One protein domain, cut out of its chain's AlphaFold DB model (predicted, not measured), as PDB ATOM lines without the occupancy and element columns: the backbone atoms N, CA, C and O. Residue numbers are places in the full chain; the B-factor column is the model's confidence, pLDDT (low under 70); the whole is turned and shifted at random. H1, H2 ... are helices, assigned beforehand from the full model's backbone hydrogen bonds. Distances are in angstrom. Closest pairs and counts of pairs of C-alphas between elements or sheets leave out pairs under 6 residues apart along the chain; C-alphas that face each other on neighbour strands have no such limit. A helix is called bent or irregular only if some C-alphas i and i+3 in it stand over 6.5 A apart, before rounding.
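AT A GLANCE: This is residues 13 to 108 of the 149 residues of an uncharacterized protein of Laccaria amethystina LaAM-08-1 (UniProt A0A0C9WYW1). The long helix H1 and the kinked helix H3 meet about at right angles as a lopsided T, the first turns of H1 packing on H3 near residues 59 to 63, and the short helix H2 packs on H1 farther along, at residues 22 to 26. H4 turns off the end of H3 and packs on the start of H1, H6 packs on H3, and H5 lies out by H4; residues 32 to 37, in the link after H1, stick out at one end of the longest axis. The printed part has 96 residues with six named helices, H1 to H6 in order along the chain, and no named strand: the class is all helix. It is only just loose, close to compact, with a radius of gyration of the C-alphas of 15.2 A, and its elongated outline spans 50 by 29 by 20 A.

IN THESE COORDINATES: H1, residues 13 to 31, is the longest helix, 27.0 A from C-alpha 13 at (282.862, 235.809, 479.200) to C-alpha 31 at (308.290, 231.076, 471.409). H3, residues 52 to 69, measures 24.5 A. It is irregular, with C-alphas 57 and 60 7.0 A apart, and has a kink of 46 degrees near residue 59. H2 is residues 42 to 49, H4 residues 71 to 78 and H5 residues 86 to 90. H6, residues 98 to 105, ends with C-alpha 105 at (278.392, 239.589, 464.485).

HOW THE PARTS SIT: H1 touches H3 about perpendicular, at 88 degrees, with the C-alphas of Val 16 and Phe 63 closest at 6.7 A. With residues 13 to 17 alone H1 touches H4, about perpendicular at 73 degrees; the closest C-alphas, of Ser 13 and Leu 77, are 4.6 A apart. H1 touches H2 at a steep tilt of 52 degrees, opposite ways, closest at the C-alphas of Leu 26 and Glu 42, 6.8 A. H3 touches H6 with residues 62 to 66 alone, at a shallow tilt of 28 degrees, the same way; the C-alphas of Thr 62 and Lys 102 are closest at 7.0 A. H3 and H4 only just touch, and only at the corner, with 3 pairs of C-alphas within 8 A, closest at Ser 67 and Val 74, 6.3 A. H5 is close to but not clearly touching H4, the closest C-alphas being those of Leu 76 and Ala 86 at 6.9 A. H1 and H6 are apart. Every O i to N i+4 pair is within hydrogen-bond range in H1, H2, H4, H5 and H6; in H3 11 of 14 are.

THE WHOLE: The C-alphas farthest apart, of Pro 36 and Val 92, are 50.2 A apart. The printed part has no cut and no long link. The mean pLDDT of the printed part is 81.3, and residues 48 to 49, 52 and 93 to 94 are under 70.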
ATOM      1  N   SER A  13     281.605 235.222 478.727       83.75
ATOM      2  CA  SER A  13     282.862 235.809 479.200       83.75
ATOM      3  C   SER A  13     283.898 234.743 479.568       83.75
ATOM      4  O   SER A  13     284.997 234.745 479.022       83.75
ATOM      5  N   GLU A  14     283.545 233.755 480.398       84.81
ATOM      6  CA  GLU A  14     284.444 232.637 480.732       84.81
ATOM      7  C   GLU A  14     284.856 231.818 479.497       84.81
ATOM      8  O   GLU A  14     285.989 231.340 479.432       84.81
ATOM      9  N   GLN A  15     283.968 231.646 478.509       86.44
ATOM     10  CA  GLN A  15     284.295 230.948 477.257       86.44
ATOM     11  C   GLN A  15     285.317 231.736 476.418       86.44
ATOM     12  O   GLN A  15     286.260 231.137 475.900       86.44
ATOM     13  N   VAL A  16     285.176 233.065 476.326       85.81
ATOM     14  CA  VAL A  16     286.147 233.943 475.647       85.81
ATOM     15  C   VAL A  16     287.475 233.995 476.401       85.81
ATOM     16  O   VAL A  16     288.518 233.817 475.780       85.81
ATOM     17  N   LEU A  17     287.459 234.141 477.727       86.44
ATOM     18  CA  LEU A  17     288.672 234.124 478.553       86.44
ATOM     19  C   LEU A  17     289.435 232.796 478.420       86.44
ATOM     20  O   LEU A  17     290.650 232.809 478.236       86.44
ATOM     21  N   CYS A  18     288.738 231.652 478.406       84.88
ATOM     22  CA  CYS A  18     289.360 230.351 478.127       84.88
ATOM     23  C   CYS A  18     289.970 230.286 476.717       84.88
ATOM     24  O   CYS A  18     291.049 229.723 476.544       84.88
ATOM     25  N   TYR A  19     289.293 230.844 475.709       86.56
ATOM     26  CA  TYR A  19     289.796 230.877 474.336       86.56
ATOM     27  C   TYR A  19     291.055 231.740 474.202       86.56
ATOM     28  O   TYR A  19     292.030 231.299 473.590       86.56
ATOM     29  N   LEU A  20     291.068 232.927 474.812       87.19
ATOM     30  CA  LEU A  20     292.224 233.821 474.794       87.19
ATOM     31  C   LEU A  20     293.407 233.203 475.547       87.19
ATOM     32  O   LEU A  20     294.495 233.151 474.989       87.19
ATOM     33  N   ALA A  21     293.185 232.636 476.737       86.25
ATOM     34  CA  ALA A  21     294.235 231.977 477.517       86.25
ATOM     35  C   ALA A  21     294.864 230.772 476.791       86.25
ATOM     36  O   ALA A  21     296.081 230.615 476.809       86.25
ATOM     37  N   VAL A  22     294.066 229.941 476.104       85.19
ATOM     38  CA  VAL A  22     294.585 228.839 475.268       85.19
ATOM     39  C   VAL A  22     295.347 229.363 474.046       85.19
ATOM     40  O   VAL A  22     296.374 228.795 473.678       85.19
ATOM     41  N   THR A  23     294.876 230.451 473.429       84.94
ATOM     42  CA  THR A  23     295.546 231.078 472.276       84.94
ATOM     43  C   THR A  23     296.896 231.681 472.671       84.94
ATOM     44  O   THR A  23     297.894 231.463 471.987       84.94
ATOM     45  N   ASP A  24     296.945 232.397 473.792       86.44
ATOM     46  CA  ASP A  24     298.153 233.036 474.311       86.44
ATOM     47  C   ASP A  24     299.173 232.008 474.816       86.44
ATOM     48  O   ASP A  24     300.329 232.028 474.398       86.44
ATOM     49  N   ALA A  25     298.729 231.008 475.586       83.69
ATOM     50  CA  ALA A  25     299.580 229.897 476.005       83.69
ATOM     51  C   ALA A  25     300.198 229.156 474.806       83.69
ATOM     52  O   ALA A  25     301.371 228.792 474.857       83.69
ATOM     53  N   LEU A  26     299.458 228.971 473.706       84.50
ATOM     54  CA  LEU A  26     300.013 228.403 472.476       84.50
ATOM     55  C   LEU A  26     301.043 229.332 471.813       84.50
ATOM     56  O   LEU A  26     302.082 228.851 471.358       84.50
ATOM     57  N   ASN A  27     300.796 230.642 471.778       85.94
ATOM     58  CA  ASN A  27     301.753 231.617 471.248       85.94
ATOM     59  C   ASN A  27     303.055 231.642 472.066       85.94
ATOM     60  O   ASN A  27     304.136 231.665 471.478       85.94
ATOM     61  N   GLU A  28     302.978 231.580 473.398       85.31
ATOM     62  CA  GLU A  28     304.152 231.451 474.270       85.31
ATOM     63  C   GLU A  28     304.856 230.105 474.087       85.31
ATOM     64  O   GLU A  28     306.076 230.062 473.919       85.31
ATOM     65  N   MET A  29     304.110 228.999 473.996       82.62
ATOM     66  CA  MET A  29     304.686 227.693 473.668       82.62
ATOM     67  C   MET A  29     305.425 227.724 472.321       82.62
ATOM     68  O   MET A  29     306.525 227.189 472.228       82.62
ATOM     69  N   HIS A  30     304.911 228.413 471.302       82.50
ATOM     70  CA  HIS A  30     305.607 228.602 470.022       82.50
ATOM     71  C   HIS A  30     306.891 229.457 470.118       82.50
ATOM     72  O   HIS A  30     307.750 229.343 469.242       82.50
ATOM     73  N   LYS A  31     307.065 230.284 471.161       84.12
ATOM     74  CA  LYS A  31     308.290 231.076 471.409       84.12
ATOM     75  C   LYS A  31     309.374 230.289 472.162       84.12
ATOM     76  O   LYS A  31     310.555 230.638 472.069       84.12
ATOM     77  N   ILE A  32     309.009 229.230 472.891       84.25
ATOM     78  CA  ILE A  32     309.954 228.390 473.645       84.25
ATOM     79  C   ILE A  32     310.878 227.631 472.679       84.25
ATOM     80  O   ILE A  32     310.452 226.766 471.920       84.25
ATOM     81  N   LYS A  33     312.185 227.913 472.748       73.31
ATOM     82  CA  LYS A  33     313.212 227.297 471.883       73.31
ATOM     83  C   LYS A  33     313.671 225.894 472.315       73.31
ATOM     84  O   LYS A  33     314.524 225.321 471.650       73.31
ATOM     85  N   GLN A  34     313.157 225.362 473.428       79.19
ATOM     86  CA  GLN A  34     313.631 224.119 474.063       79.19
ATOM     87  C   GLN A  34     312.642 222.939 473.959       79.19
ATOM     88  O   GLN A  34     312.650 222.051 474.808       79.19
ATOM     89  N   TRP A  35     311.774 222.901 472.941       78.00
ATOM     90  CA  TRP A  35     310.974 221.694 472.695       78.00
ATOM     91  C   TRP A  35     311.870 220.539 472.223       78.00
ATOM     92  O   TRP A  35     312.687 220.757 471.329       78.00
ATOM     93  N   PRO A  36     311.705 219.313 472.758       73.25
ATOM     94  CA  PRO A  36     312.557 218.172 472.402       73.25
ATOM     95  C   PRO A  36     312.357 217.678 470.960       73.25
ATOM     96  O   PRO A  36     313.232 217.009 470.422       73.25
ATOM     97  N   GLU A  37     311.237 218.033 470.320       75.81
ATOM     98  CA  GLU A  37     311.025 217.855 468.876       75.81
ATOM     99  C   GLU A  37     310.371 219.092 468.247       75.81
ATOM    100  O   GLU A  37     310.937 219.726 467.357       75.81
ATOM    101  N   LYS A  38     309.136 219.404 468.665       78.94
ATOM    102  CA  LYS A  38     308.257 220.425 468.071       78.94
ATOM    103  C   LYS A  38     307.357 221.037 469.156       78.94
ATOM    104  O   LYS A  38     307.023 220.326 470.106       78.94
ATOM    105  N   PRO A  39     306.930 222.307 469.022       79.12
ATOM    106  CA  PRO A  39     305.920 222.883 469.906       79.12
ATOM    107  C   PRO A  39     304.584 222.122 469.789       79.12
ATOM    108  O   PRO A  39     304.264 221.603 468.713       79.12
ATOM    109  N   PRO A  40     303.791 222.045 470.874       80.69
ATOM    110  CA  PRO A  40     302.508 221.353 470.873       80.69
ATOM    111  C   PRO A  40     301.508 222.058 469.953       80.69
ATOM    112  O   PRO A  40     301.349 223.276 469.984       80.69
ATOM    113  N   THR A  41     300.799 221.278 469.140       82.25
ATOM    114  CA  THR A  41     299.813 221.820 468.196       82.25
ATOM    115  C   THR A  41     298.575 222.365 468.908       82.25
ATOM    116  O   THR A  41     298.188 221.879 469.972       82.25
ATOM    117  N   GLU A  42     297.869 223.294 468.255       79.44
ATOM    118  CA  GLU A  42     296.579 223.836 468.717       79.44
ATOM    119  C   GLU A  42     295.596 222.738 469.130       79.44
ATOM    120  O   GLU A  42     294.914 222.856 470.144       79.44
ATOM    121  N   ARG A  43     295.578 221.625 468.391       78.31
ATOM    122  CA  ARG A  43     294.758 220.456 468.710       78.31
ATOM    123  C   ARG A  43     295.171 219.785 470.025       78.31
ATOM    124  O   ARG A  43     294.291 219.390 470.777       78.31
ATOM    125  N   GLN A  44     296.465 219.644 470.312       77.44
ATOM    126  CA  GLN A  44     296.941 219.033 471.560       77.44
ATOM    127  C   GLN A  44     296.652 219.931 472.768       77.44
ATOM    128  O   GLN A  44     296.122 219.443 473.762       77.44
ATOM    129  N   VAL A  45     296.916 221.239 472.661       75.75
ATOM    130  CA  VAL A  45     296.573 222.206 473.719       75.75
ATOM    131  C   VAL A  45     295.053 222.246 473.930       75.75
ATOM    132  O   VAL A  45     294.583 222.159 475.060       75.75
ATOM    133  N   THR A  46     294.269 222.262 472.847       74.62
ATOM    134  CA  THR A  46     292.804 222.143 472.911       74.62
ATOM    135  C   THR A  46     292.378 220.889 473.665       74.62
ATOM    136  O   THR A  46     291.636 221.006 474.629       74.62
ATOM    137  N   GLU A  47     292.851 219.703 473.267       72.31
ATOM    138  CA  GLU A  47     292.432 218.423 473.863       72.31
ATOM    139  C   GLU A  47     292.738 218.308 475.371       72.31
ATOM    140  O   GLU A  47     292.070 217.530 476.049       72.31
ATOM    141  N   LEU A  48     293.677 219.103 475.899       69.88
ATOM    142  CA  LEU A  48     293.992 219.187 477.331       69.88
ATOM    143  C   LEU A  48     293.049 220.113 478.124       69.88
ATOM    144  O   LEU A  48     292.775 219.834 479.289       69.88
ATOM    145  N   PHE A  49     292.556 221.201 477.524       65.88
ATOM    146  CA  PHE A  49     291.801 222.245 478.240       65.88
ATOM    147  C   PHE A  49     290.310 222.337 477.866       65.88
ATOM    148  O   PHE A  49     289.509 222.845 478.655       65.88
ATOM    149  N   ILE A  50     289.918 221.915 476.658       72.50
ATOM    150  CA  ILE A  50     288.600 222.183 476.055       72.50
ATOM    151  C   ILE A  50     288.124 220.978 475.224       72.50
ATOM    152  O   ILE A  50     288.870 220.360 474.469       72.50
ATOM    153  N   GLY A  51     286.827 220.662 475.299       77.38
ATOM    154  CA  GLY A  51     286.232 219.599 474.487       77.38
ATOM    155  C   GLY A  51     286.444 219.826 472.983       77.38
ATOM    156  O   GLY A  51     285.987 220.823 472.425       77.38
ATOM    157  N   LYS A  52     287.088 218.862 472.315       69.38
ATOM    158  CA  LYS A  52     287.475 218.858 470.883       69.38
ATOM    159  C   LYS A  52     286.406 219.416 469.925       69.38
ATOM    160  O   LYS A  52     286.711 220.187 469.017       69.38
ATOM    161  N   SER A  53     285.147 219.028 470.139       73.88
ATOM    162  CA  SER A  53     283.976 219.463 469.365       73.88
ATOM    163  C   SER A  53     283.534 220.894 469.687       73.88
ATOM    164  O   SER A  53     283.132 221.626 468.785       73.88
ATOM    165  N   GLN A  54     283.631 221.315 470.949       78.94
ATOM    166  CA  GLN A  54     283.295 222.669 471.392       78.94
ATOM    167  C   GLN A  54     284.300 223.695 470.859       78.94
ATOM    168  O   GLN A  54     283.886 224.755 470.390       78.94
ATOM    169  N   TRP A  55     285.593 223.359 470.838       78.56
ATOM    170  CA  TRP A  55     286.614 224.204 470.220       78.56
ATOM    171  C   TRP A  55     286.389 224.359 468.713       78.56
ATOM    172  O   TRP A  55     286.069 225.452 468.246       78.56
ATOM    173  N   SER A  56     286.495 223.261 467.961       80.50
ATOM    174  CA  SER A  56     286.545 223.300 466.494       80.50
ATOM    175  C   SER A  56     285.243 223.774 465.845       80.50
ATOM    176  O   SER A  56     285.292 224.514 464.865       80.50
ATOM    177  N   ASN A  57     284.080 223.389 466.388       80.75
ATOM    178  CA  ASN A  57     282.786 223.665 465.749       80.75
ATOM    179  C   ASN A  57     282.138 224.967 466.254       80.75
ATOM    180  O   ASN A  57     281.307 225.554 465.558       80.75
ATOM    181  N   SER A  58     282.491 225.412 467.466       79.94
ATOM    182  CA  SER A  58     281.823 226.532 468.139       79.94
ATOM    183  C   SER A  58     282.775 227.663 468.503       79.94
ATOM    184  O   SER A  58     282.555 228.778 468.038       79.94
ATOM    185  N   TRP A  59     283.806 227.429 469.313       84.88
ATOM    186  CA  TRP A  59     284.623 228.515 469.870       84.88
ATOM    187  C   TRP A  59     285.592 229.099 468.845       84.88
ATOM    188  O   TRP A  59     285.478 230.281 468.539       84.88
ATOM    189  N   ARG A  60     286.460 228.282 468.235       85.44
ATOM    190  CA  ARG A  60     287.467 228.715 467.251       85.44
ATOM    191  C   ARG A  60     286.890 229.601 466.130       85.44
ATOM    192  O   ARG A  60     287.395 230.709 465.961       85.44
ATOM    193  N   PRO A  61     285.822 229.215 465.395       86.62
ATOM    194  CA  PRO A  61     285.269 230.068 464.338       86.62
ATOM    195  C   PRO A  61     284.529 231.312 464.864       86.62
ATOM    196  O   PRO A  61     284.447 232.307 464.152       86.62
ATOM    197  N   THR A  62     283.987 231.278 466.087       85.38
ATOM    198  CA  THR A  62     283.241 232.417 466.655       85.38
ATOM    199  C   THR A  62     284.199 233.438 467.258       85.38
ATOM    200  O   THR A  62     284.192 234.600 466.869       85.38
ATOM    201  N   PHE A  63     285.051 233.010 468.189       88.31
ATOM    202  CA  PHE A  63     285.916 233.892 468.966       88.31
ATOM    203  C   PHE A  63     287.123 234.400 468.179       88.31
ATOM    204  O   PHE A  63     287.549 235.520 468.437       88.31
ATOM    205  N   SER A  64     287.608 233.675 467.163       87.31
ATOM    206  CA  SER A  64     288.577 234.241 466.214       87.31
ATOM    207  C   SER A  64     287.981 235.450 465.477       87.31
ATOM    208  O   SER A  64     288.563 236.532 465.495       87.31
ATOM    209  N   ARG A  65     286.751 235.326 464.949       88.00
ATOM    210  CA  ARG A  65     286.043 236.428 464.271       88.00
ATOM    211  C   ARG A  65     285.760 237.610 465.210       88.00
ATOM    212  O   ARG A  65     285.920 238.752 464.789       88.00
ATOM    213  N   VAL A  66     285.394 237.361 466.474       86.75
ATOM    214  CA  VAL A  66     285.270 238.424 467.495       86.75
ATOM    215  C   VAL A  66     286.618 239.102 467.743       86.75
ATOM    216  O   VAL A  66     286.712 240.320 467.634       86.75
ATOM    217  N   SER A  67     287.668 238.323 468.004       86.00
ATOM    218  CA  SER A  67     289.008 238.831 468.308       86.00
ATOM    219  C   SER A  67     289.641 239.625 467.162       86.00
ATOM    220  O   SER A  67     290.475 240.484 467.425       86.00
ATOM    221  N   GLN A  68     289.281 239.331 465.910       86.88
ATOM    222  CA  GLN A  68     289.848 239.973 464.719       86.88
ATOM    223  C   GLN A  68     289.069 241.209 464.251       86.88
ATOM    224  O   GLN A  68     289.670 242.113 463.675       86.88
ATOM    225  N   HIS A  69     287.750 241.260 464.469       86.62
ATOM    226  CA  HIS A  69     286.887 242.301 463.886       86.62
ATOM    227  C   HIS A  69     286.087 243.120 464.904       86.62
ATOM    228  O   HIS A  69     285.531 244.154 464.542       86.62
ATOM    229  N   PHE A  70     286.013 242.683 466.163       86.81
ATOM    230  CA  PHE A  70     285.140 243.269 467.181       86.81
ATOM    231  C   PHE A  70     285.866 243.437 468.537       86.81
ATOM    232  O   PHE A  70     285.413 242.885 469.541       86.81
ATOM    233  N   PRO A  71     286.980 244.199 468.607       85.88
ATOM    234  CA  PRO A  71     287.800 244.327 469.820       85.88
ATOM    235  C   PRO A  71     287.027 244.874 471.031       85.88
ATOM    236  O   PRO A  71     287.236 244.408 472.146       85.88
ATOM    237  N   GLU A  72     286.063 245.775 470.823       83.38
ATOM    238  CA  GLU A  72     285.197 246.294 471.895       83.38
ATOM    239  C   GLU A  72     284.338 245.197 472.554       83.38
ATOM    240  O   GLU A  72     284.075 245.245 473.753       83.38
ATOM    241  N   MET A  73     283.959 244.159 471.795       84.31
ATOM    242  CA  MET A  73     283.268 242.981 472.331       84.31
ATOM    243  C   MET A  73     284.223 242.070 473.111       84.31
ATOM    244  O   MET A  73     283.798 241.405 474.053       84.31
ATOM    245  N   VAL A  74     285.516 242.057 472.766       84.44
ATOM    246  CA  VAL A  74     286.538 241.359 473.560       84.44
ATOM    247  C   VAL A  74     286.706 242.055 474.911       84.44
ATOM    248  O   VAL A  74     286.536 241.393 475.931       84.44
ATOM    249  N   LYS A  75     286.915 243.381 474.927       84.88
ATOM    250  CA  LYS A  75     287.014 244.197 476.154       84.88
ATOM    251  C   LYS A  75     285.832 243.971 477.102       84.88
ATOM    252  O   LYS A  75     286.028 243.641 478.269       84.88
ATOM    253  N   LEU A  76     284.602 244.080 476.588       84.75
ATOM    254  CA  LEU A  76     283.383 243.847 477.372       84.75
ATOM    255  C   LEU A  76     283.338 242.424 477.958       84.75
ATOM    256  O   LEU A  76     282.989 242.240 479.121       84.75
ATOM    257  N   LEU A  77     283.695 241.404 477.172       83.81
ATOM    258  CA  LEU A  77     283.689 240.011 477.633       83.81
ATOM    259  C   LEU A  77     284.882 239.665 478.543       83.81
ATOM    260  O   LEU A  77     284.811 238.665 479.256       83.81
ATOM    261  N   GLN A  78     285.932 240.490 478.566       83.12
ATOM    262  CA  GLN A  78     287.023 240.440 479.546       83.12
ATOM    263  C   GLN A  78     286.700 241.188 480.852       83.12
ATOM    264  O   GLN A  78     287.336 240.905 481.863       83.12
ATOM    265  N   GLY A  79     285.718 242.098 480.851       77.62
ATOM    266  CA  GLY A  79     285.423 242.976 481.990       77.62
ATOM    267  C   GLY A  79     286.392 244.156 482.117       77.62
ATOM    268  O   GLY A  79     286.693 244.580 483.230       77.62
ATOM    269  N   ASP A  80     286.909 244.649 480.990       81.56
ATOM    270  CA  ASP A  80     287.822 245.797 480.929       81.56
ATOM    271  C   ASP A  80     287.139 247.087 481.437       81.56
ATOM    272  O   ASP A  80     285.962 247.329 481.154       81.56
ATOM    273  N   ALA A  81     287.870 247.920 482.180       71.94
ATOM    274  CA  ALA A  81     287.351 249.159 482.763       71.94
ATOM    275  C   ALA A  81     287.034 250.231 481.704       71.94
ATOM    276  O   ALA A  81     286.111 251.017 481.902       71.94
ATOM    277  N   ASP A  82     287.738 250.216 480.566       78.06
ATOM    278  CA  ASP A  82     287.479 251.092 479.413       78.06
ATOM    279  C   ASP A  82     286.481 250.465 478.408       78.06
ATOM    280  O   ASP A  82     286.401 250.876 477.244       78.06
ATOM    281  N   SER A  83     285.728 249.431 478.811       80.38
ATOM    282  CA  SER A  83     284.711 248.810 477.954       80.38
ATOM    283  C   SER A  83     283.385 249.579 477.943       80.38
ATOM    284  O   SER A  83     282.890 250.061 478.961       80.38
ATOM    285  N   LYS A  84     282.770 249.653 476.756       80.12
ATOM    286  CA  LYS A  84     281.379 250.096 476.582       80.12
ATOM    287  C   LYS A  84     280.441 249.225 477.409       80.12
ATOM    288  O   LYS A  84     280.656 248.015 477.498       80.12
ATOM    289  N   THR A  85     279.368 249.807 477.950       80.44
ATOM    290  CA  THR A  85     278.403 249.027 478.737       80.44
ATOM    291  C   THR A  85     277.772 247.923 477.890       80.44
ATOM    292  O   THR A  85     277.674 248.012 476.660       80.44
ATOM    293  N   ALA A  86     277.320 246.856 478.550       77.75
ATOM    294  CA  ALA A  86     276.728 245.734 477.839       77.75
ATOM    295  C   ALA A  86     275.457 246.144 477.071       77.75
ATOM    296  O   ALA A  86     275.260 245.689 475.948       77.75
ATOM    297  N   GLU A  87     274.652 247.061 477.619       79.88
ATOM    298  CA  GLU A  87     273.503 247.646 476.919       79.88
ATOM    299  C   GLU A  87     273.930 248.465 475.688       79.88
ATOM    300  O   GLU A  87     273.353 248.284 474.617       79.88
ATOM    301  N   GLU A  88     274.973 249.297 475.785       80.81
ATOM    302  CA  GLU A  88     275.449 250.119 474.662       80.81
ATOM    303  C   GLU A  88     275.958 249.262 473.488       80.81
ATOM    304  O   GLU A  88     275.703 249.577 472.324       80.81
ATOM    305  N   LEU A  89     276.651 248.151 473.776       80.88
ATOM    306  CA  LEU A  89     277.239 247.295 472.742       80.88
ATOM    307  C   LEU A  89     276.268 246.224 472.210       80.88
ATOM    308  O   LEU A  89     276.232 245.966 471.002       80.88
ATOM    309  N   TRP A  90     275.471 245.595 473.081       80.25
ATOM    310  CA  TRP A  90     274.519 244.545 472.692       80.25
ATOM    311  C   TRP A  90     273.125 245.064 472.353       80.25
ATOM    312  O   TRP A  90     272.407 244.358 471.650       80.25
ATOM    313  N   GLY A  91     272.714 246.240 472.828       75.19
ATOM    314  CA  GLY A  91     271.343 246.762 472.712       75.19
ATOM    315  C   GLY A  91     270.319 246.127 473.658       75.19
ATOM    316  O   GLY A  91     269.136 246.442 473.557       75.19
ATOM    317  N   VAL A  92     270.757 245.214 474.535       74.38
ATOM    318  CA  VAL A  92     269.945 244.503 475.533       74.38
ATOM    319  C   VAL A  92     270.818 244.112 476.725       74.38
ATOM    320  O   VAL A  92     271.902 243.571 476.521       74.38
ATOM    321  N   GLU A  93     270.339 244.306 477.956       69.00
ATOM    322  CA  GLU A  93     270.975 243.731 479.148       69.00
ATOM    323  C   GLU A  93     270.452 242.302 479.383       69.00
ATOM    324  O   GLU A  93     269.276 242.092 479.685       69.00
ATOM    325  N   ALA A  94     271.301 241.288 479.182       67.81
ATOM    326  CA  ALA A  94     270.887 239.883 479.246       67.81
ATOM    327  C   ALA A  94     272.035 238.917 479.588       67.81
ATOM    328  O   ALA A  94     273.215 239.242 479.488       67.81
ATOM    329  N   LYS A  95     271.703 237.660 479.917       70.50
ATOM    330  CA  LYS A  95     272.693 236.567 479.966       70.50
ATOM    331  C   LYS A  95     273.081 236.151 478.542       70.50
ATOM    332  O   LYS A  95     272.425 235.302 477.940       70.50
ATOM    333  N   TYR A  96     274.134 236.766 478.006       79.31
ATOM    334  CA  TYR A  96     274.602 236.540 476.635       79.31
ATOM    335  C   TYR A  96     274.980 235.079 476.371       79.31
ATOM    336  O   TYR A  96     275.571 234.394 477.207       79.31
ATOM    337  N   THR A  97     274.670 234.610 475.163       83.38
ATOM    338  CA  THR A  97     274.970 233.247 474.706       83.38
ATOM    339  C   THR A  97     275.797 233.269 473.423       83.38
ATOM    340  O   THR A  97     275.753 234.229 472.653       83.38
ATOM    341  N   LEU A  98     276.495 232.166 473.128       83.56
ATOM    342  CA  LEU A  98     277.244 232.010 471.874       83.56
ATOM    343  C   LEU A  98     276.346 232.151 470.623       83.56
ATOM    344  O   LEU A  98     276.833 232.509 469.552       83.56
ATOM    345  N   LYS A  99     275.033 231.892 470.745       83.50
ATOM    346  CA  LYS A  99     274.058 232.118 469.669       83.50
ATOM    347  C   LYS A  99     273.851 233.617 469.426       83.50
ATOM    348  O   LYS A  99     274.045 234.069 468.301       83.50
ATOM    349  N   MET A 100     273.572 234.384 470.485       82.38
ATOM    350  CA  MET A 100     273.420 235.845 470.406       82.38
ATOM    351  C   MET A 100     274.683 236.517 469.856       82.38
ATOM    352  O   MET A 100     274.579 237.425 469.040       82.38
ATOM    353  N   LEU A 101     275.872 236.037 470.241       85.56
ATOM    354  CA  LEU A 101     277.153 236.540 469.734       85.56
ATOM    355  C   LEU A 101     277.292 236.383 468.213       85.56
ATOM    356  O   LEU A 101     277.745 237.307 467.540       85.56
ATOM    357  N   LYS A 102     276.863 235.243 467.656       84.94
ATOM    358  CA  LYS A 102     276.803 235.044 466.199       84.94
ATOM    359  C   LYS A 102     275.786 235.993 465.561       84.94
ATOM    360  O   LYS A 102     276.142 236.736 464.655       84.94
ATOM    361  N   GLU A 103     274.571 236.062 466.102       85.88
ATOM    362  CA  GLU A 103     273.496 236.935 465.597       85.88
ATOM    363  C   GLU A 103     273.828 238.441 465.658       85.88
ATOM    364  O   GLU A 103     273.292 239.215 464.867       85.88
ATOM    365  N   TRP A 104     274.711 238.860 466.569       86.44
ATOM    366  CA  TRP A 104     275.256 240.220 466.665       86.44
ATOM    367  C   TRP A 104     276.393 240.457 465.651       86.44
ATOM    368  O   TRP A 104     276.370 241.447 464.916       86.44
ATOM    369  N   MET A 105     277.337 239.515 465.511       88.19
ATOM    370  CA  MET A 105     278.392 239.589 464.485       88.19
ATOM    371  C   MET A 105     277.837 239.579 463.055       88.19
ATOM    372  O   MET A 105     278.366 240.269 462.183       88.19
ATOM    373  N   ASP A 106     276.778 238.812 462.799       86.50
ATOM    374  CA  ASP A 106     276.130 238.712 461.484       86.50
ATOM    375  C   ASP A 106     275.291 239.955 461.141       86.50
ATOM    376  O   ASP A 106     275.011 240.212 459.974       86.50
ATOM    377  N   LYS A 107     274.992 240.801 462.138       84.56
ATOM    378  CA  LYS A 107     274.482 242.175 461.964       84.56
ATOM    379  C   LYS A 107     275.603 243.225 461.882       84.56
ATOM    380  O   LYS A 107     275.334 244.423 461.967       84.56
ATOM    381  N   GLY A 108     276.857 242.792 461.733       83.69
ATOM    382  CA  GLY A 108     278.022 243.668 461.619       83.69
ATOM    383  C   GLY A 108     278.411 244.361 462.926       83.69
ATOM    384  O   GLY A 108     278.910 245.480 462.882       83.69
TER     385      GLY A 108